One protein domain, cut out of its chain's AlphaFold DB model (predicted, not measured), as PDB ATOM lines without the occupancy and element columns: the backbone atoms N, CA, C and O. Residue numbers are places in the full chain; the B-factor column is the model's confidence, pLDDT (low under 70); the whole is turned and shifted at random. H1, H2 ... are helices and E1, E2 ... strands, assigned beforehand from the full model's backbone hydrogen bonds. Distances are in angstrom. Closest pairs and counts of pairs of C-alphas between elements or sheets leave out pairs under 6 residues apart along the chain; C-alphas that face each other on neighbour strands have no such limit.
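Overview. This is residues 140 to 292 of the 297 residues of an uncharacterized protein of Pyrenophora teres f. maculata (UniProt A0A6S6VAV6). A twisted five-stranded sheet has a long helical hairpin, H2 and H3, over one face and the short helix H1 over the opposite face. H3 runs on well past the sheet, and its residues 275 to 292 stick out as a straight arm that makes much of the length. The printed part has 153 residues, with three named helices and five named strands in the order E1, E2, E3, H1, E4, E5, H2, H3; the sheet's order is E3, E2, E1, E5, E4, all antiparallel. The class is mixed, helices and strands. The whole is only just compact, close to loose, with a radius of gyration of the C-alphas of 17.8 A, and it is elongated, spanning 63 by 41 by 34 A.

Along the chain. The sheet begins along the chain with E1, residues 143 to 148, 14.5 A from first to last C-alpha; C-alpha 143 is at (179.675, 142.776, 98.789). E2, residues 151 to 158, is 20.4 A long, and E3, residues 168 to 175, is 21.6 A long and bends by 52 degrees at residue 172. E4, residues 192 to 194, and E5, residues 202 to 204, are short strands of three residues each. Among the helices, H1 holds residues 181 to 188. H2 holds residues 219 to 242, 34.8 A, starting with C-alpha 219 at (177.356, 143.349, 110.566). H3 holds residues 252 to 292, 58.0 A, ending with C-alpha 292 at (179.590, 124.988, 132.727).

Arrangement. The sheet is only just strongly twisted, its C-alphas lying up to 4.3 A off the best plane, and E3 and E4 are its edge strands. E1, E2 and E3 form a meander, each strand the antiparallel neighbour of the one before. Across the hairpin E1 and E2, N 145 and O 153 are 2.8 A apart, within hydrogen-bond range. Across the hairpin E2 and E3, N 156 and O 170 are 2.9 A apart. E1 and E5 are antiparallel at 153 degrees, with N 147 and O 202 2.9 A apart. In the hairpin E4 and E5, N 193 and O 203 are 2.8 A apart. H2 is on the sheet at a height of 9.5 A, over E1 and E5, and runs along the strands, at 8 degrees to E1 on the local plane; the closest C-alphas of H2 and E1 are those of Arg 225 and Leu 145, 4.7 A. H3 is on the same face at a height of 6.7 A, over E3 and E2, only just slantwise to the strands, at 32 degrees to E2 on the local plane. The closest C-alphas of H3 and E3 are those of Ile 264 and Tyr 171, 6.8 A. H2 and H3 form a helical hairpin: residues 224 to 235 of H2 touch residues 258 to 270 of H3, opposite ways at a shallow tilt of 33 degrees, only just short of steep, and the closest C-alphas are those of Cys 228 and Phe 263, 6.0 A. H1 is on the opposite face at a height of 9.6 A, over E1 and across the strands at 66 degrees to E1 on the local plane; its closest C-alpha to E1 is that of Trp 187, 6.5 A from that of Ile 144. H1 is apart from H2 and H3. In H1, H2 and H3 every O i to N i+4 pair is within hydrogen-bond range.

Size, cuts and confidence. The C-alphas of Leu 249 and Phe 292 are the two farthest apart, at 64.2 A. Without residues 275 to 292, which stand free, the body spans 48 by 39 by 32 A. The printed part has no cut. The link from E5 to H2, residues 205 to 218, is long. The mean pLDDT of the printed part is 72.9, and 57 residues are under 70, among them 158 to 167, 177 to 185, 205 to 219, 243 to 249 and 287 to 292.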
ATOM      1  N   ASN A 140     177.840 136.223 102.252       49.38
ATOM      2  CA  ASN A 140     177.625 137.070 103.433       49.38
ATOM      3  C   ASN A 140     178.869 137.870 103.850       49.38
ATOM      4  O   ASN A 140     178.766 138.781 104.680       49.38
ATOM      5  N   ALA A 141     180.033 137.526 103.295       54.38
ATOM      6  CA  ALA A 141     181.310 138.224 103.429       54.38
ATOM      7  C   ALA A 141     181.741 138.918 102.120       54.38
ATOM      8  O   ALA A 141     182.815 139.525 102.067       54.38
ATOM      9  N   VAL A 142     180.908 138.843 101.074       62.81
ATOM     10  CA  VAL A 142     181.139 139.441  99.758       62.81
ATOM     11  C   VAL A 142     180.113 140.514  99.491       62.81
ATOM     12  O   VAL A 142     178.918 140.311  99.657       62.81
ATOM     13  N   GLY A 143     180.579 141.672  99.050       74.56
ATOM     14  CA  GLY A 143     179.675 142.776  98.789       74.56
ATOM     15  C   GLY A 143     180.347 143.915  98.057       74.56
ATOM     16  O   GLY A 143     181.568 144.094  98.112       74.56
ATOM     17  N   ILE A 144     179.514 144.701  97.386       84.38
ATOM     18  CA  ILE A 144     179.906 146.027  96.928       84.38
ATOM     19  C   ILE A 144     179.994 146.922  98.165       84.38
ATOM     20  O   ILE A 144     179.058 146.984  98.967       84.38
ATOM     21  N   LEU A 145     181.147 147.557  98.353       88.50
ATOM     22  CA  LEU A 145     181.395 148.483  99.457       88.50
ATOM     23  C   LEU A 145     181.261 149.941  99.019       88.50
ATOM     24  O   LEU A 145     180.881 150.789  99.823       88.50
ATOM     25  N   TYR A 146     181.596 150.223  97.759       91.38
ATOM     26  CA  TYR A 146     181.609 151.567  97.199       91.38
ATOM     27  C   TYR A 146     181.448 151.524  95.678       91.38
ATOM     28  O   TYR A 146     181.957 150.611  95.027       91.38
ATOM     29  N   GLU A 147     180.801 152.529  95.100       92.69
ATOM     30  CA  GLU A 147     180.668 152.714  93.656       92.69
ATOM     31  C   GLU A 147     181.405 153.978  93.222       92.69
ATOM     32  O   GLU A 147     181.165 155.062  93.744       92.69
ATOM     33  N   PHE A 148     182.277 153.853  92.229       90.44
ATOM     34  CA  PHE A 148     182.944 154.975  91.584       90.44
ATOM     35  C   PHE A 148     182.776 154.860  90.073       90.44
ATOM     36  O   PHE A 148     183.461 154.070  89.414       90.44
ATOM     37  N   ARG A 149     181.879 155.677  89.505       86.25
ATOM     38  CA  ARG A 149     181.560 155.662  88.068       86.25
ATOM     39  C   ARG A 149     181.161 154.240  87.642       86.25
ATOM     40  O   ARG A 149     180.396 153.583  88.328       86.25
ATOM     41  N   ASN A 150     181.732 153.716  86.558       81.81
ATOM     42  CA  ASN A 150     181.434 152.369  86.056       81.81
ATOM     43  C   ASN A 150     182.248 151.268  86.769       81.81
ATOM     44  O   ASN A 150     182.578 150.242  86.159       81.81
ATOM     45  N   GLN A 151     182.657 151.491  88.020       84.56
ATOM     46  CA  GLN A 151     183.476 150.571  88.807       84.56
ATOM     47  C   GLN A 151     182.949 150.448  90.234       84.56
ATOM     48  O   GLN A 151     182.464 151.407  90.825       84.56
ATOM     49  N   PHE A 152     183.112 149.262  90.806       88.19
ATOM     50  CA  PHE A 152     182.712 148.941  92.167       88.19
ATOM     51  C   PHE A 152     183.918 148.486  92.971       88.19
ATOM     52  O   PHE A 152     184.676 147.630  92.515       88.19
ATOM     53  N   PHE A 153     184.089 149.034  94.168       90.44
ATOM     54  CA  PHE A 153     185.013 148.495  95.151       90.44
ATOM     55  C   PHE A 153     184.336 147.323  95.856       90.44
ATOM     56  O   PHE A 153     183.301 147.496  96.504       90.44
ATOM     57  N   VAL A 154     184.902 146.130  95.708       86.31
ATOM     58  CA  VAL A 154     184.325 144.892  96.240       86.31
ATOM     59  C   VAL A 154     185.224 144.275  97.294       86.31
ATOM     60  O   VAL A 154     186.448 144.391  97.226       86.31
ATOM     61  N   VAL A 155     184.606 143.576  98.240       82.62
ATOM     62  CA  VAL A 155     185.276 142.639  99.146       82.62
ATOM     63  C   VAL A 155     184.851 141.224  98.797       82.62
ATOM     64  O   VAL A 155     183.686 140.998  98.482       82.62
ATOM     65  N   PHE A 156     185.780 140.272  98.847       76.12
ATOM     66  CA  PHE A 156     185.447 138.856  98.766       76.12
ATOM     67  C   PHE A 156     186.426 137.975  99.529       76.12
ATOM     68  O   PHE A 156     187.599 138.306  99.706       76.12
ATOM     69  N   GLN A 157     185.943 136.812  99.946       71.75
ATOM     70  CA  GLN A 157     186.755 135.791 100.581       71.75
ATOM     71  C   GLN A 157     187.412 134.898  99.525       71.75
ATOM     72  O   GLN A 157     186.744 134.351  98.655       71.75
ATOM     73  N   SER A 158     188.731 134.750  99.603       66.88
ATOM     74  CA  SER A 158     189.506 133.847  98.758       66.88
ATOM     75  C   SER A 158     190.120 132.754  99.627       66.88
ATOM     76  O   SER A 158     190.913 133.031 100.532       66.88
ATOM     77  N   THR A 159     189.772 131.504  99.336       55.84
ATOM     78  CA  THR A 159     190.525 130.334  99.787       55.84
ATOM     79  C   THR A 159     191.748 130.206  98.882       55.84
ATOM     80  O   THR A 159     191.651 130.063  97.663       55.84
ATOM     81  N   LEU A 160     192.944 130.371  99.446       54.38
ATOM     82  CA  LEU A 160     194.171 130.122  98.694       54.38
ATOM     83  C   LEU A 160     194.272 128.616  98.439       54.38
ATOM     84  O   LEU A 160     194.173 127.839  99.382       54.38
ATOM     85  N   ALA A 161     194.560 128.219  97.197       46.38
ATOM     86  CA  ALA A 161     194.736 126.822  96.773       46.38
ATOM     87  C   ALA A 161     195.866 126.048  97.502       46.38
ATOM     88  O   ALA A 161     196.106 124.884  97.207       46.38
ATOM     89  N   ASN A 162     196.560 126.673  98.460       44.66
ATOM     90  CA  ASN A 162     197.780 126.171  99.092       44.66
ATOM     91  C   ASN A 162     197.587 125.832 100.584       44.66
ATOM     92  O   ASN A 162     198.336 126.346 101.415       44.66
ATOM     93  N   ASN A 163     196.607 124.993 100.940       43.69
ATOM     94  CA  ASN A 163     196.451 124.429 102.298       43.69
ATOM     95  C   ASN A 163     196.413 125.451 103.456       43.69
ATOM     96  O   ASN A 163     196.762 125.123 104.589       43.69
ATOM     97  N   ARG A 164     196.010 126.703 103.211       47.44
ATOM     98  CA  ARG A 164     195.766 127.641 104.313       47.44
ATOM     99  C   ARG A 164     194.367 127.382 104.853       47.44
ATOM    100  O   ARG A 164     193.395 127.632 104.151       47.44
ATOM    101  N   GLU A 165     194.291 126.938 106.104       51.66
ATOM    102  CA  GLU A 165     193.036 126.730 106.845       51.66
ATOM    103  C   GLU A 165     192.218 128.020 107.016       51.66
ATOM    104  O   GLU A 165     191.032 127.967 107.325       51.66
ATOM    105  N   PHE A 166     192.826 129.190 106.775       55.91
ATOM    106  CA  PHE A 166     192.192 130.477 107.025       55.91
ATOM    107  C   PHE A 166     191.824 131.217 105.738       55.91
ATOM    108  O   PHE A 166     192.708 131.523 104.923       55.91
ATOM    109  N   PRO A 167     190.545 131.583 105.571       63.03
ATOM    110  CA  PRO A 167     190.124 132.430 104.472       63.03
ATOM    111  C   PRO A 167     190.773 133.817 104.522       63.03
ATOM    112  O   PRO A 167     190.872 134.445 105.579       63.03
ATOM    113  N   VAL A 168     191.186 134.322 103.357       70.00
ATOM    114  CA  VAL A 168     191.774 135.660 103.220       70.00
ATOM    115  C   VAL A 168     190.791 136.569 102.498       70.00
ATOM    116  O   VAL A 168     190.344 136.253 101.396       70.00
ATOM    117  N   LEU A 169     190.485 137.720 103.096       74.88
ATOM    118  CA  LEU A 169     189.708 138.754 102.426       74.88
ATOM    119  C   LEU A 169     190.568 139.476 101.387       74.88
ATOM    120  O   LEU A 169     191.704 139.875 101.652       74.88
ATOM    121  N   ARG A 170     190.006 139.634 100.193       77.06
ATOM    122  CA  ARG A 170     190.558 140.419  99.094       77.06
ATOM    123  C   ARG A 170     189.643 141.602  98.815       77.06
ATOM    124  O   ARG A 170     188.430 141.503  98.982       77.06
ATOM    125  N   TYR A 171     190.253 142.696  98.374       83.88
ATOM    126  CA  TYR A 171     189.588 143.967  98.115       83.88
ATOM    127  C   TYR A 171     190.116 144.565  96.817       83.88
ATOM    128  O   TYR A 171     191.289 144.363  96.492       83.88
ATOM    129  N   GLY A 172     189.284 145.314  96.104       84.69
ATOM    130  CA  GLY A 172     189.738 146.077  94.945       84.69
ATOM    131  C   GLY A 172     188.603 146.608  94.086       84.69
ATOM    132  O   GLY A 172     187.450 146.189  94.223       84.69
ATOM    133  N   PHE A 173     188.946 147.521  93.178       83.31
ATOM    134  CA  PHE A 173     188.005 147.989  92.167       83.31
ATOM    135  C   PHE A 173     187.851 146.991  91.024       83.31
ATOM    136  O   PHE A 173     188.821 146.544  90.413       83.31
ATOM    137  N   VAL A 174     186.603 146.722  90.668       78.56
ATOM    138  CA  VAL A 174     186.214 145.860  89.558       78.56
ATOM    139  C   VAL A 174     185.234 146.618  88.669       78.56
ATOM    140  O   VAL A 174     184.385 147.368  89.146       78.56
ATOM    141  N   ALA A 175     185.355 146.456  87.353       75.75
ATOM    142  CA  ALA A 175     184.450 147.104  86.413       75.75
ATOM    143  C   ALA A 175     183.016 146.570  86.556       75.75
ATOM    144  O   ALA A 175     182.807 145.373  86.751       75.75
ATOM    145  N   GLN A 176     182.020 147.440  86.374       75.25
ATOM    146  CA  GLN A 176     180.601 147.099  86.495       75.25
ATOM    147  C   GLN A 176     180.207 145.880  85.651       75.25
ATOM    148  O   GLN A 176     179.417 145.058  86.106       75.25
ATOM    149  N   HIS A 177     180.758 145.703  84.447       68.69
ATOM    150  CA  HIS A 177     180.438 144.551  83.593       68.69
ATOM    151  C   HIS A 177     180.916 143.202  84.167       68.69
ATOM    152  O   HIS A 177     180.338 142.176  83.828       68.69
ATOM    153  N   ALA A 178     181.922 143.198  85.047       60.81
ATOM    154  CA  ALA A 178     182.467 141.994  85.678       60.81
ATOM    155  C   ALA A 178     181.763 141.622  87.003       60.81
ATOM    156  O   ALA A 178     181.987 140.536  87.550       60.81
ATOM    157  N   ILE A 179     180.897 142.503  87.519       63.75
ATOM    158  CA  ILE A 179     180.097 142.246  88.721       63.75
ATOM    159  C   ILE A 179     178.823 141.481  88.373       63.75
ATOM    160  O   ILE A 179     178.045 141.939  87.533       63.75
ATOM    161  N   GLY A 180     178.611 140.371  89.094       60.91
ATOM    162  CA  GLY A 180     177.436 139.492  89.072       60.91
ATOM    163  C   GLY A 180     176.083 140.209  89.202       60.91
ATOM    164  O   GLY A 180     175.983 141.245  89.858       60.91
ATOM    165  N   ARG A 181     175.004 139.635  88.635       60.06
ATOM    166  CA  ARG A 181     173.647 140.236  88.666       60.06
ATOM    167  C   ARG A 181     173.164 140.416  90.091       60.06
ATOM    168  O   ARG A 181     172.585 141.438  90.423       60.06
ATOM    169  N   TYR A 182     173.431 139.401  90.899       62.97
ATOM    170  CA  TYR A 182     173.015 139.341  92.283       62.97
ATOM    171  C   TYR A 182     173.605 140.489  93.110       62.97
ATOM    172  O   TYR A 182     172.858 141.214  93.751       62.97
ATOM    173  N   LEU A 183     174.922 140.716  93.021       69.88
ATOM    174  CA  LEU A 183     175.599 141.792  93.756       69.88
ATOM    175  C   LEU A 183     175.146 143.190  93.313       69.88
ATOM    176  O   LEU A 183     175.099 144.101  94.130       69.88
ATOM    177  N   LYS A 184     174.786 143.366  92.034       69.62
ATOM    178  CA  LYS A 184     174.201 144.629  91.552       69.62
ATOM    179  C   LYS A 184     172.820 144.875  92.142       69.62
ATOM    180  O   LYS A 184     172.584 145.953  92.659       69.62
ATOM    181  N   ILE A 185     171.944 143.869  92.094       65.69
ATOM    182  CA  ILE A 185     170.597 143.961  92.672       65.69
ATOM    183  C   ILE A 185     170.690 144.244  94.175       65.69
ATOM    184  O   ILE A 185     169.968 145.093  94.680       65.69
ATOM    185  N   GLU A 186     171.599 143.563  94.878       73.06
ATOM    186  CA  GLU A 186     171.860 143.799  96.299       73.06
ATOM    187  C   GLU A 186     172.260 145.252  96.561       73.06
ATOM    188  O   GLU A 186     171.651 145.901  97.401       73.06
ATOM    189  N   TRP A 187     173.211 145.789  95.796       77.62
ATOM    190  CA  TRP A 187     173.639 147.183  95.908       77.62
ATOM    191  C   TRP A 187     172.536 148.195  95.579       77.62
ATOM    192  O   TRP A 187     172.404 149.197  96.273       77.62
ATOM    193  N   GLU A 188     171.731 147.936  94.549       74.81
ATOM    194  CA  GLU A 188     170.607 148.789  94.137       74.81
ATOM    195  C   GLU A 188     169.484 148.841  95.186       74.81
ATOM    196  O   GLU A 188     168.737 149.817  95.234       74.81
ATOM    197  N   MET A 189     169.364 147.814  96.034       68.88
ATOM    198  CA  MET A 189     168.392 147.765  97.131       68.88
ATOM    199  C   MET A 189     168.824 148.560  98.370       68.88
ATOM    200  O   MET A 189     168.014 148.745  99.280       68.88
ATOM    201  N   LEU A 190     170.078 149.016  98.437       72.75
ATOM    202  CA  LEU A 190     170.590 149.797  99.562       72.75
ATOM    203  C   LEU A 190     170.274 151.283  99.398       72.75
ATOM    204  O   LEU A 190     170.251 151.825  98.292       72.75
ATOM    205  N   GLU A 191     170.128 151.975 100.529       73.06
ATOM    206  CA  GLU A 191     170.117 153.434 100.539       73.06
ATOM    207  C   GLU A 191     171.527 153.967 100.242       73.06
ATOM    208  O   GLU A 191     172.414 154.039 101.101       73.06
ATOM    209  N   ASN A 192     171.722 154.313  98.976       77.25
ATOM    210  CA  ASN A 192     172.977 154.777  98.420       77.25
ATOM    211  C   ASN A 192     173.047 156.308  98.453       77.25
ATOM    212  O   ASN A 192     172.174 157.006  97.940       77.25
ATOM    213  N   CYS A 193     174.110 156.839  99.051       83.88
ATOM    214  CA  CYS A 193     174.345 158.265  99.217       83.88
ATOM    215  C   CYS A 193     175.521 158.731  98.348       83.88
ATOM    216  O   CYS A 193     176.629 158.191  98.472       83.88
ATOM    217  N   PRO A 194     175.327 159.757  97.499       86.56
ATOM    218  CA  PRO A 194     176.424 160.367  96.766       86.56
ATOM    219  C   PRO A 194     177.325 161.159  97.718       86.56
ATOM    220  O   PRO A 194     176.866 161.752  98.699       86.56
ATOM    221  N   ILE A 195     178.617 161.222  97.409       83.69
ATOM    222  CA  ILE A 195     179.550 162.085  98.136       83.69
ATOM    223  C   ILE A 195     179.524 163.473  97.505       83.69
ATOM    224  O   ILE A 195     180.002 163.664  96.395       83.69
ATOM    225  N   GLY A 196     178.955 164.448  98.222       65.81
ATOM    226  CA  GLY A 196     178.632 165.787  97.704       65.81
ATOM    227  C   GLY A 196     179.814 166.687  97.307       65.81
ATOM    228  O   GLY A 196     179.595 167.828  96.912       65.81
ATOM    229  N   LEU A 197     181.052 166.205  97.405       62.78
ATOM    230  CA  LEU A 197     182.261 166.909  96.975       62.78
ATOM    231  C   LEU A 197     182.694 166.351  95.611       62.78
ATOM    232  O   LEU A 197     183.534 165.464  95.555       62.78
ATOM    233  N   GLY A 198     182.112 166.839  94.509       62.12
ATOM    234  CA  GLY A 198     182.430 166.372  93.146       62.12
ATOM    235  C   GLY A 198     181.951 164.943  92.827       62.12
ATOM    236  O   GLY A 198     181.276 164.305  93.627       62.12
ATOM    237  N   ASN A 199     182.286 164.415  91.642       70.31
ATOM    238  CA  ASN A 199     181.907 163.056  91.204       70.31
ATOM    239  C   ASN A 199     182.755 161.966  91.891       70.31
ATOM    240  O   ASN A 199     183.420 161.174  91.222       70.31
ATOM    241  N   PHE A 200     182.763 161.937  93.225       79.38
ATOM    242  CA  PHE A 200     183.587 161.015  94.014       79.38
ATOM    243  C   PHE A 200     183.016 159.611  94.119       79.38
ATOM    244  O   PHE A 200     183.762 158.697  94.449       79.38
ATOM    245  N   GLY A 201     181.742 159.442  93.766       86.75
ATOM    246  CA  GLY A 201     181.051 158.166  93.786       86.75
ATOM    247  C   GLY A 201     179.942 158.111  94.829       86.75
ATOM    248  O   GLY A 201     179.506 159.129  95.378       86.75
ATOM    249  N   THR A 202     179.495 156.891  95.080       89.06
ATOM    250  CA  THR A 202     178.316 156.573  95.874       89.06
ATOM    251  C   THR A 202     178.677 155.505  96.899       89.06
ATOM    252  O   THR A 202     179.317 154.505  96.573       89.06
ATOM    253  N   GLY A 203     178.275 155.710  98.152       84.75
ATOM    254  CA  GLY A 203     178.452 154.734  99.226       84.75
ATOM    255  C   GLY A 203     177.144 154.462  99.960       84.75
ATOM    256  O   GLY A 203     176.237 155.288  99.936       84.75
ATOM    257  N   ALA A 204     177.055 153.320 100.636       75.00
ATOM    258  CA  ALA A 204     175.890 152.953 101.438       75.00
ATOM    259  C   ALA A 204     176.113 153.285 102.926       75.00
ATOM    260  O   ALA A 204     177.173 152.993 103.490       75.00
ATOM    261  N   LEU A 205     175.105 153.868 103.583       65.50
ATOM    262  CA  LEU A 205     175.150 154.206 105.011       65.50
ATOM    263  C   LEU A 205     174.858 152.973 105.878       65.50
ATOM    264  O   LEU A 205     173.727 152.510 105.975       65.50
ATOM    265  N   GLY A 206     175.881 152.454 106.559       54.22
ATOM    266  CA  GLY A 206     175.767 151.241 107.380       54.22
ATOM    267  C   GLY A 206     175.287 151.431 108.825       54.22
ATOM    268  O   GLY A 206     175.225 150.447 109.553       54.22
ATOM    269  N   THR A 207     174.997 152.650 109.294       47.84
ATOM    270  CA  THR A 207     174.748 152.886 110.737       47.84
ATOM    271  C   THR A 207     173.533 153.758 111.075       47.84
ATOM    272  O   THR A 207     173.184 153.854 112.250       47.84
ATOM    273  N   GLY A 208     172.865 154.363 110.083       43.84
ATOM    274  CA  GLY A 208     171.761 155.317 110.289       43.84
ATOM    275  C   GLY A 208     170.392 154.916 109.725       43.84
ATOM    276  O   GLY A 208     169.408 155.584 110.037       43.84
ATOM    277  N   ALA A 209     170.291 153.840 108.937       40.34
ATOM    278  CA  ALA A 209     169.015 153.359 108.403       40.34
ATOM    279  C   ALA A 209     168.216 152.681 109.528       40.34
ATOM    280  O   ALA A 209     168.492 151.560 109.959       40.34
ATOM    281  N   GLY A 210     167.288 153.428 110.120       36.34
ATOM    282  CA  GLY A 210     166.607 153.029 111.339       36.34
ATOM    283  C   GLY A 210     165.781 151.757 111.181       36.34
ATOM    284  O   GLY A 210     164.758 151.791 110.524       36.34
ATOM    285  N   LYS A 211     166.149 150.686 111.900       40.41
ATOM    286  CA  LYS A 211     165.291 149.566 112.364       40.41
ATOM    287  C   LYS A 211     164.394 148.842 111.340       40.41
ATOM    288  O   LYS A 211     163.691 147.911 111.734       40.41
ATOM    289  N   LYS A 212     164.387 149.210 110.068       39.69
ATOM    290  CA  LYS A 212     163.557 148.624 109.025       39.69
ATOM    291  C   LYS A 212     164.376 148.614 107.752       39.69
ATOM    292  O   LYS A 212     164.927 149.635 107.377       39.69
ATOM    293  N   GLU A 213     164.392 147.438 107.139       40.91
ATOM    294  CA  GLU A 213     165.012 147.125 105.854       40.91
ATOM    295  C   GLU A 213     166.504 146.729 105.966       40.91
ATOM    296  O   GLU A 213     167.414 147.544 106.054       40.91
ATOM    297  N   TRP A 214     166.705 145.399 105.952       44.78
ATOM    298  CA  TRP A 214     167.951 144.659 105.682       44.78
ATOM    299  C   TRP A 214     168.918 144.338 106.844       44.78
ATOM    300  O   TRP A 214     170.127 144.534 106.754       44.78
ATOM    301  N   ASN A 215     168.411 143.633 107.867       41.50
ATOM    302  CA  ASN A 215     169.213 142.818 108.810       41.50
ATOM    303  C   ASN A 215     169.811 141.528 108.181       41.50
ATOM    304  O   ASN A 215     170.224 140.628 108.908       41.50
ATOM    305  N   VAL A 216     169.801 141.382 106.850       41.62
ATOM    306  CA  VAL A 216     170.183 140.127 106.164       41.62
ATOM    307  C   VAL A 216     171.689 140.056 105.880       41.62
ATOM    308  O   VAL A 216     172.239 138.970 105.736       41.62
ATOM    309  N   HIS A 217     172.375 141.201 105.833       54.50
ATOM    310  CA  HIS A 217     173.821 141.253 105.617       54.50
ATOM    311  C   HIS A 217     174.581 141.171 106.936       54.50
ATOM    312  O   HIS A 217     174.123 141.659 107.970       54.50
ATOM    313  N   SER A 218     175.780 140.587 106.899       59.91
ATOM    314  CA  SER A 218     176.622 140.520 108.088       59.91
ATOM    315  C   SER A 218     176.942 141.931 108.597       59.91
ATOM    316  O   SER A 218     177.257 142.845 107.829       59.91
ATOM    317  N   ALA A 219     176.933 142.103 109.923       68.06
ATOM    318  CA  ALA A 219     177.356 143.349 110.566       68.06
ATOM    319  C   ALA A 219     178.774 143.777 110.126       68.06
ATOM    320  O   ALA A 219     179.109 144.963 110.131       68.06
ATOM    321  N   LYS A 220     179.600 142.810 109.699       71.81
ATOM    322  CA  LYS A 220     180.935 143.031 109.140       71.81
ATOM    323  C   LYS A 220     180.887 143.814 107.821       71.81
ATOM    324  O   LYS A 220     181.579 144.825 107.718       71.81
ATOM    325  N   ILE A 221     180.055 143.418 106.850       75.12
ATOM    326  CA  ILE A 221     179.918 144.142 105.567       75.12
ATOM    327  C   ILE A 221     179.343 145.543 105.779       75.12
ATOM    328  O   ILE A 221     179.851 146.508 105.210       75.12
ATOM    329  N   GLN A 222     178.316 145.681 106.620       74.06
ATOM    330  CA  GLN A 222     177.706 146.985 106.903       74.06
ATOM    331  C   GLN A 222     178.720 147.962 107.512       74.06
ATOM    332  O   GLN A 222     178.803 149.121 107.100       74.06
ATOM    333  N   ARG A 223     179.559 147.474 108.435       76.94
ATOM    334  CA  ARG A 223     180.666 148.255 108.991       76.94
ATOM    335  C   ARG A 223     181.679 148.650 107.915       76.94
ATOM    336  O   ARG A 223     182.097 149.802 107.886       76.94
ATOM    337  N   MET A 224     182.057 147.729 107.027       81.50
ATOM    338  CA  MET A 224     182.995 148.016 105.932       81.50
ATOM    339  C   MET A 224     182.452 149.076 104.960       81.50
ATOM    340  O   MET A 224     183.193 149.983 104.593       81.50
ATOM    341  N   ARG A 225     181.158 149.025 104.613       82.75
ATOM    342  CA  ARG A 225     180.472 150.047 103.798       82.75
ATOM    343  C   ARG A 225     180.524 151.428 104.437       82.75
ATOM    344  O   ARG A 225     180.946 152.384 103.793       82.75
ATOM    345  N   ALA A 226     180.161 151.514 105.718       81.19
ATOM    346  CA  ALA A 226     180.202 152.770 106.461       81.19
ATOM    347  C   ALA A 226     181.623 153.356 106.510       81.19
ATOM    348  O   ALA A 226     181.803 154.552 106.303       81.19
ATOM    349  N   VAL A 227     182.636 152.509 106.722       83.94
ATOM    350  CA  VAL A 227     184.043 152.933 106.709       83.94
ATOM    351  C   VAL A 227     184.454 153.440 105.327       83.94
ATOM    352  O   VAL A 227     185.002 154.532 105.241       83.94
ATOM    353  N   CYS A 228     184.145 152.720 104.242       88.06
ATOM    354  CA  CYS A 228     184.423 153.195 102.881       88.06
ATOM    355  C   CYS A 228     183.740 154.539 102.587       88.06
ATOM    356  O   CYS A 228     184.360 155.420 101.998       88.06
ATOM    357  N   PHE A 229     182.495 154.722 103.026       86.94
ATOM    358  CA  PHE A 229     181.770 155.976 102.847       86.94
ATOM    359  C   PHE A 229     182.438 157.152 103.575       86.94
ATOM    360  O   PHE A 229     182.681 158.187 102.955       86.94
ATOM    361  N   GLU A 230     182.785 157.001 104.856       86.56
ATOM    362  CA  GLU A 230     183.466 158.063 105.614       86.56
ATOM    363  C   GLU A 230     184.874 158.341 105.074       86.56
ATOM    364  O   GLU A 230     185.230 159.493 104.837       86.56
ATOM    365  N   THR A 231     185.650 157.300 104.760       89.00
ATOM    366  CA  THR A 231     186.983 157.459 104.162       89.00
ATOM    367  C   THR A 231     186.922 158.178 102.818       89.00
ATOM    368  O   THR A 231     187.764 159.022 102.526       89.00
ATOM    369  N   ALA A 232     185.913 157.912 101.994       89.25
ATOM    370  CA  ALA A 232     185.769 158.603 100.721       89.25
ATOM    371  C   ALA A 232     185.443 160.100 100.897       89.25
ATOM    372  O   ALA A 232     185.927 160.918 100.114       89.25
ATOM    373  N   LYS A 233     184.712 160.488 101.955       87.75
ATOM    374  CA  LYS A 233     184.541 161.908 102.318       87.75
ATOM    375  C   LYS A 233     185.863 162.544 102.742       87.75
ATOM    376  O   LYS A 233     186.151 163.664 102.328       87.75
ATOM    377  N   GLU A 234     186.663 161.843 103.545       89.00
ATOM    378  CA  GLU A 234     187.983 162.316 103.981       89.00
ATOM    379  C   GLU A 234     188.919 162.534 102.786       89.00
ATOM    380  O   GLU A 234     189.550 163.586 102.682       89.00
ATOM    381  N   VAL A 235     188.960 161.582 101.845       88.06
ATOM    382  CA  VAL A 235     189.751 161.695 100.609       88.06
ATOM    383  C   VAL A 235     189.263 162.868  99.757       88.06
ATOM    384  O   VAL A 235     190.085 163.640  99.261       88.06
ATOM    385  N   ALA A 236     187.947 163.062  99.631       86.25
ATOM    386  CA  ALA A 236     187.388 164.196  98.899       86.25
ATOM    387  C   ALA A 236     187.787 165.544  99.522       86.25
ATOM    388  O   ALA A 236     188.277 166.431  98.823       86.25
ATOM    389  N   LEU A 237     187.660 165.684 100.847       85.88
ATOM    390  CA  LEU A 237     188.093 166.881 101.577       85.88
ATOM    391  C   LEU A 237     189.597 167.126 101.409       85.88
ATOM    392  O   LEU A 237     190.024 168.246 101.128       85.88
ATOM    393  N   TRP A 238     190.412 166.080 101.521       86.00
ATOM    394  CA  TRP A 238     191.855 166.190 101.348       86.00
ATOM    395  C   TRP A 238     192.238 166.648  99.933       86.00
ATOM    396  O   TRP A 238     193.049 167.567  99.801       86.00
ATOM    397  N   LEU A 239     191.615 166.096  98.884       81.25
ATOM    398  CA  LEU A 239     191.870 166.502  97.496       81.25
ATOM    399  C   LEU A 239     191.462 167.961  97.244       81.25
ATOM    400  O   LEU A 239     192.237 168.713  96.647       81.25
ATOM    401  N   THR A 240     190.320 168.408  97.788       78.69
ATOM    402  CA  THR A 240     189.933 169.834  97.710       78.69
ATOM    403  C   THR A 240     190.936 170.757  98.398       78.69
ATOM    404  O   THR A 240     191.142 171.881  97.945       78.69
ATOM    405  N   SER A 241     191.588 170.287  99.469       79.31
ATOM    406  CA  SER A 241     192.560 171.079 100.231       79.31
ATOM    407  C   SER A 241     193.915 171.237  99.535       79.31
ATOM    408  O   SER A 241     194.640 172.187  99.832       79.31
ATOM    409  N   LYS A 242     194.273 170.318  98.625       70.69
ATOM    410  CA  LYS A 242     195.617 170.238  98.038       70.69
ATOM    411  C   LYS A 242     195.764 170.826  96.640       70.69
ATOM    412  O   LYS A 242     196.804 171.422  96.374       70.69
ATOM    413  N   GLU A 243     194.802 170.615  95.739       59.94
ATOM    414  CA  GLU A 243     195.106 170.728  94.298       59.94
ATOM    415  C   GLU A 243     194.214 171.675  93.498       59.94
ATOM    416  O   GLU A 243     194.712 172.257  92.536       59.94
ATOM    417  N   LYS A 244     192.952 171.884  93.887       56.97
ATOM    418  CA  LYS A 244     192.029 172.917  93.374       56.97
ATOM    419  C   LYS A 244     190.693 172.777  94.118       56.97
ATOM    420  O   LYS A 244     190.266 171.650  94.354       56.97
ATOM    421  N   PRO A 245     189.980 173.877  94.420       60.31
ATOM    422  CA  PRO A 245     188.621 173.795  94.962       60.31
ATOM    423  C   PRO A 245     187.636 173.131  93.981       60.31
ATOM    424  O   PRO A 245     186.594 172.637  94.404       60.31
ATOM    425  N   ASP A 246     187.975 173.094  92.687       66.06
ATOM    426  CA  ASP A 246     187.210 172.402  91.653       66.06
ATOM    427  C   ASP A 246     187.773 170.999  91.376       66.06
ATOM    428  O   ASP A 246     188.738 170.815  90.628       66.06
ATOM    429  N   LEU A 247     187.133 170.005  91.988       65.56
ATOM    430  CA  LEU A 247     187.452 168.585  91.847       65.56
ATOM    431  C   LEU A 247     187.113 168.004  90.467       65.56
ATOM    432  O   LEU A 247     187.560 166.903  90.160       65.56
ATOM    433  N   SER A 248     186.345 168.708  89.628       66.94
ATOM    434  CA  SER A 248     186.034 168.236  88.270       66.94
ATOM    435  C   SER A 248     187.262 168.200  87.352       66.94
ATOM    436  O   SER A 248     187.250 167.524  86.325       66.94
ATOM    437  N   LEU A 249     188.327 168.908  87.739       65.94
ATOM    438  CA  LEU A 249     189.591 169.002  87.012       65.94
ATOM    439  C   LEU A 249     190.601 167.915  87.404       65.94
ATOM    440  O   LEU A 249     191.667 167.844  86.792       65.94
ATOM    441  N   VAL A 250     190.308 167.116  88.433       74.50
ATOM    442  CA  VAL A 250     191.174 166.016  88.868       74.50
ATOM    443  C   VAL A 250     190.884 164.792  88.007       74.50
ATOM    444  O   VAL A 250     189.732 164.413  87.806       74.50
ATOM    445  N   GLU A 251     191.937 164.161  87.495       82.38
ATOM    446  CA  GLU A 251     191.793 162.974  86.660       82.38
ATOM    447  C   GLU A 251     191.300 161.763  87.464       82.38
ATOM    448  O   GLU A 251     191.768 161.469  88.564       82.38
ATOM    449  N   ASP A 252     190.398 160.988  86.868       84.94
ATOM    450  CA  ASP A 252     189.716 159.874  87.542       84.94
ATOM    451  C   ASP A 252     190.641 158.794  88.058       84.94
ATOM    452  O   ASP A 252     190.346 158.137  89.052       84.94
ATOM    453  N   HIS A 253     191.748 158.580  87.353       82.81
ATOM    454  CA  HIS A 253     192.729 157.581  87.727       82.81
ATOM    455  C   HIS A 253     193.440 157.968  89.037       82.81
ATOM    456  O   HIS A 253     193.766 157.079  89.823       82.81
ATOM    457  N   VAL A 254     193.609 159.271  89.299       84.94
ATOM    458  CA  VAL A 254     194.173 159.804  90.549       84.94
ATOM    459  C   VAL A 254     193.179 159.596  91.684       84.94
ATOM    460  O   VAL A 254     193.509 158.929  92.662       84.94
ATOM    461  N   ILE A 255     191.931 160.053  91.502       86.50
ATOM    462  CA  ILE A 255     190.857 159.893  92.498       86.50
ATOM    463  C   ILE A 255     190.684 158.415  92.856       86.50
ATOM    464  O   ILE A 255     190.689 158.046  94.029       86.50
ATOM    465  N   LYS A 256     190.585 157.549  91.842       88.75
ATOM    466  CA  LYS A 256     190.453 156.106  92.038       88.75
ATOM    467  C   LYS A 256     191.639 155.532  92.808       88.75
ATOM    468  O   LYS A 256     191.424 154.759  93.736       88.75
ATOM    469  N   SER A 257     192.871 155.867  92.419       88.00
ATOM    470  CA  SER A 257     194.071 155.337  93.074       88.00
ATOM    471  C   SER A 257     194.151 155.764  94.541       88.00
ATOM    472  O   SER A 257     194.568 154.972  95.388       88.00
ATOM    473  N   ASP A 258     193.756 156.997  94.853       89.19
ATOM    474  CA  ASP A 258     193.744 157.506  96.223       89.19
ATOM    475  C   ASP A 258     192.644 156.847  97.064       89.19
ATOM    476  O   ASP A 258     192.920 156.410  98.184       89.19
ATOM    477  N   LEU A 259     191.439 156.686  96.502       90.94
ATOM    478  CA  LEU A 259     190.350 155.928  97.126       90.94
ATOM    479  C   LEU A 259     190.758 154.474  97.380       90.94
ATOM    480  O   LEU A 259     190.610 153.980  98.494       90.94
ATOM    481  N   GLU A 260     191.317 153.790  96.380       90.75
ATOM    482  CA  GLU A 260     191.721 152.383  96.486       90.75
ATOM    483  C   GLU A 260     192.769 152.183  97.582       90.75
ATOM    484  O   GLU A 260     192.632 151.287  98.419       90.75
ATOM    485  N   ARG A 261     193.786 153.052  97.633       90.94
ATOM    486  CA  ARG A 261     194.818 153.008  98.673       90.94
ATOM    487  C   ARG A 261     194.220 153.220 100.065       90.94
ATOM    488  O   ARG A 261     194.494 152.416 100.958       90.94
ATOM    489  N   ALA A 262     193.399 154.257 100.235       91.00
ATOM    490  CA  ALA A 262     192.785 154.589 101.520       91.00
ATOM    491  C   ALA A 262     191.829 153.486 102.001       91.00
ATOM    492  O   ALA A 262     191.859 153.085 103.166       91.00
ATOM    493  N   PHE A 263     191.022 152.927 101.096       92.88
ATOM    494  CA  PHE A 263     190.119 151.827 101.418       92.88
ATOM    495  C   PHE A 263     190.880 150.570 101.824       92.88
ATOM    496  O   PHE A 263     190.543 149.969 102.838       92.88
ATOM    497  N   ILE A 264     191.918 150.168 101.083       89.31
ATOM    498  CA  ILE A 264     192.703 148.971 101.422       89.31
ATOM    499  C   ILE A 264     193.336 149.100 102.812       89.31
ATOM    500  O   ILE A 264     193.346 148.127 103.569       89.31
ATOM    501  N   GLU A 265     193.860 150.275 103.159       89.56
ATOM    502  CA  GLU A 265     194.415 150.542 104.489       89.56
ATOM    503  C   GLU A 265     193.352 150.371 105.581       89.56
ATOM    504  O   GLU A 265     193.527 149.562 106.496       89.56
ATOM    505  N   LYS A 266     192.195 151.018 105.419       88.12
ATOM    506  CA  LYS A 266     191.081 150.929 106.370       88.12
ATOM    507  C   LYS A 266     190.495 149.526 106.479       88.12
ATOM    508  O   LYS A 266     190.155 149.077 107.571       88.12
ATOM    509  N   MET A 267     190.412 148.788 105.376       87.25
ATOM    510  CA  MET A 267     189.913 147.413 105.386       87.25
ATOM    511  C   MET A 267     190.841 146.467 106.152       87.25
ATOM    512  O   MET A 267     190.352 145.585 106.860       87.25
ATOM    513  N   LYS A 268     192.165 146.665 106.077       84.81
ATOM    514  CA  LYS A 268     193.127 145.898 106.887       84.81
ATOM    515  C   LYS A 268     192.935 146.149 108.381       84.81
ATOM    516  O   LYS A 268     192.973 145.191 109.150       84.81
ATOM    517  N   GLU A 269     192.709 147.400 108.783       85.19
ATOM    518  CA  GLU A 269     192.418 147.761 110.179       85.19
ATOM    519  C   GLU A 269     191.129 147.085 110.666       85.19
ATOM    520  O   GLU A 269     191.138 146.375 111.673       85.19
ATOM    521  N   VAL A 270     190.037 147.221 109.902       83.00
ATOM    522  CA  VAL A 270     188.729 146.636 110.242       83.00
ATOM    523  C   VAL A 270     188.800 145.110 110.347       83.00
ATOM    524  O   VAL A 270     188.231 144.530 111.273       83.00
ATOM    525  N   ASP A 271     189.501 144.438 109.429       80.62
ATOM    526  CA  ASP A 271     189.660 142.980 109.470       80.62
ATOM    527  C   ASP A 271     190.535 142.526 110.652       80.62
ATOM    528  O   ASP A 271     190.223 141.528 111.306       80.62
ATOM    529  N   ALA A 272     191.592 143.275 110.987       82.12
ATOM    530  CA  ALA A 272     192.440 142.987 112.143       82.12
ATOM    531  C   ALA A 272     191.681 143.131 113.473       82.12
ATOM    532  O   ALA A 272     191.748 142.233 114.317       82.12
ATOM    533  N   GLU A 273     190.922 144.216 113.645       81.19
ATOM    534  CA  GLU A 273     190.063 144.422 114.816       81.19
ATOM    535  C   GLU A 273     189.031 143.306 114.965       81.19
ATOM    536  O   GLU A 273     188.807 142.791 116.064       81.19
ATOM    537  N   TRP A 274     188.406 142.917 113.854       76.06
ATOM    538  CA  TRP A 274     187.389 141.878 113.860       76.06
ATOM    539  C   TRP A 274     187.973 140.521 114.256       76.06
ATOM    540  O   TRP A 274     187.455 139.877 115.166       76.06
ATOM    541  N   ARG A 275     189.115 140.131 113.673       77.88
ATOM    542  CA  ARG A 275     189.831 138.901 114.056       77.88
ATOM    543  C   ARG A 275     190.266 138.898 115.518       77.88
ATOM    544  O   ARG A 275     190.362 137.833 116.126       77.88
ATOM    545  N   LEU A 276     190.594 140.060 116.083       81.50
ATOM    546  CA  LEU A 276     190.922 140.169 117.502       81.50
ATOM    547  C   LEU A 276     189.677 139.948 118.370       81.50
ATOM    548  O   LEU A 276     189.757 139.248 119.377       81.50
ATOM    549  N   LYS A 277     188.533 140.515 117.974       75.25
ATOM    550  CA  LYS A 277     187.252 140.329 118.665       75.25
ATOM    551  C   LYS A 277     186.782 138.874 118.614       75.25
ATOM    552  O   LYS A 277     186.403 138.338 119.646       75.25
ATOM    553  N   GLU A 278     186.861 138.226 117.454       74.44
ATOM    554  CA  GLU A 278     186.518 136.806 117.300       74.44
ATOM    555  C   GLU A 278     187.398 135.911 118.174       74.44
ATOM    556  O   GLU A 278     186.880 135.044 118.869       74.44
ATOM    557  N   ARG A 279     188.713 136.169 118.219       76.19
ATOM    558  CA  ARG A 279     189.621 135.429 119.106       76.19
ATOM    559  C   ARG A 279     189.281 135.600 120.583       76.19
ATOM    560  O   ARG A 279     189.314 134.618 121.312       76.19
ATOM    561  N   LYS A 280     188.942 136.815 121.024       75.94
ATOM    562  CA  LYS A 280     188.507 137.054 122.411       75.94
ATOM    563  C   LYS A 280     187.217 136.303 122.729       75.94
ATOM    564  O   LYS A 280     187.181 135.577 123.708       75.94
ATOM    565  N   ASN A 281     186.217 136.408 121.854       69.31
ATOM    566  CA  ASN A 281     184.953 135.694 122.017       69.31
ATOM    567  C   ASN A 281     185.149 134.172 122.070       69.31
ATOM    568  O   ASN A 281     184.432 133.502 122.803       69.31
ATOM    569  N   PHE A 282     186.097 133.629 121.300       70.75
ATOM    570  CA  PHE A 282     186.416 132.203 121.325       70.75
ATOM    571  C   PHE A 282     187.021 131.781 122.669       70.75
ATOM    572  O   PHE A 282     186.541 130.831 123.271       70.75
ATOM    573  N   VAL A 283     187.993 132.542 123.183       72.44
ATOM    574  CA  VAL A 283     188.588 132.304 124.512       72.44
ATOM    575  C   VAL A 283     187.545 132.428 125.627       72.44
ATOM    576  O   VAL A 283     187.527 131.617 126.550       72.44
ATOM    577  N   ASP A 284     186.655 133.420 125.544       68.62
ATOM    578  CA  ASP A 284     185.573 133.607 126.517       68.62
ATOM    579  C   ASP A 284     184.551 132.458 126.452       68.62
ATOM    580  O   ASP A 284     184.056 132.014 127.486       68.62
ATOM    581  N   ALA A 285     184.262 131.939 125.253       67.75
ATOM    582  CA  ALA A 285     183.397 130.778 125.063       67.75
ATOM    583  C   ALA A 285     184.039 129.480 125.575       67.75
ATOM    584  O   ALA A 285     183.348 128.682 126.200       67.75
ATOM    585  N   GLU A 286     185.343 129.273 125.359       70.19
ATOM    586  CA  GLU A 286     186.088 128.143 125.933       70.19
ATOM    587  C   GLU A 286     186.044 128.180 127.462       70.19
ATOM    588  O   GLU A 286     185.652 127.195 128.081       70.19
ATOM    589  N   LYS A 287     186.316 129.344 128.067       68.00
ATOM    590  CA  LYS A 287     186.166 129.544 129.516       68.00
ATOM    591  C   LYS A 287     184.754 129.255 130.008       68.00
ATOM    592  O   LYS A 287     184.582 128.581 131.015       68.00
ATOM    593  N   PHE A 288     183.744 129.754 129.300       65.75
ATOM    594  CA  PHE A 288     182.351 129.502 129.650       65.75
ATOM    595  C   PHE A 288     182.013 128.006 129.589       65.75
ATOM    596  O   PHE A 288     181.353 127.498 130.489       65.75
ATOM    597  N   MET A 289     182.481 127.283 128.566       63.69
ATOM    598  CA  MET A 289     182.290 125.832 128.472       63.69
ATOM    599  C   MET A 289     183.011 125.084 129.599       63.69
ATOM    600  O   MET A 289     182.432 124.164 130.168       63.69
ATOM    601  N   GLU A 290     184.232 125.484 129.957       63.62
ATOM    602  CA  GLU A 290     184.962 124.912 131.096       63.62
ATOM    603  C   GLU A 290     184.238 125.159 132.432       63.62
ATOM    604  O   GLU A 290     184.156 124.254 133.261       63.62
ATOM    605  N   GLU A 291     183.654 126.345 132.626       58.91
ATOM    606  CA  GLU A 291     182.890 126.701 133.831       58.91
ATOM    607  C   GLU A 291     181.519 126.003 133.910       58.91
ATOM    608  O   GLU A 291     181.041 125.720 135.008       58.91
ATOM    609  N   PHE A 292     180.881 125.693 132.774       53.94
ATOM    610  CA  PHE A 292     179.590 124.988 132.727       53.94
ATOM    611  C   PHE A 292     179.711 123.456 132.671       53.94
ATOM    612  O   PHE A 292     178.732 122.767 132.942       53.94
TER     613      PHE A 292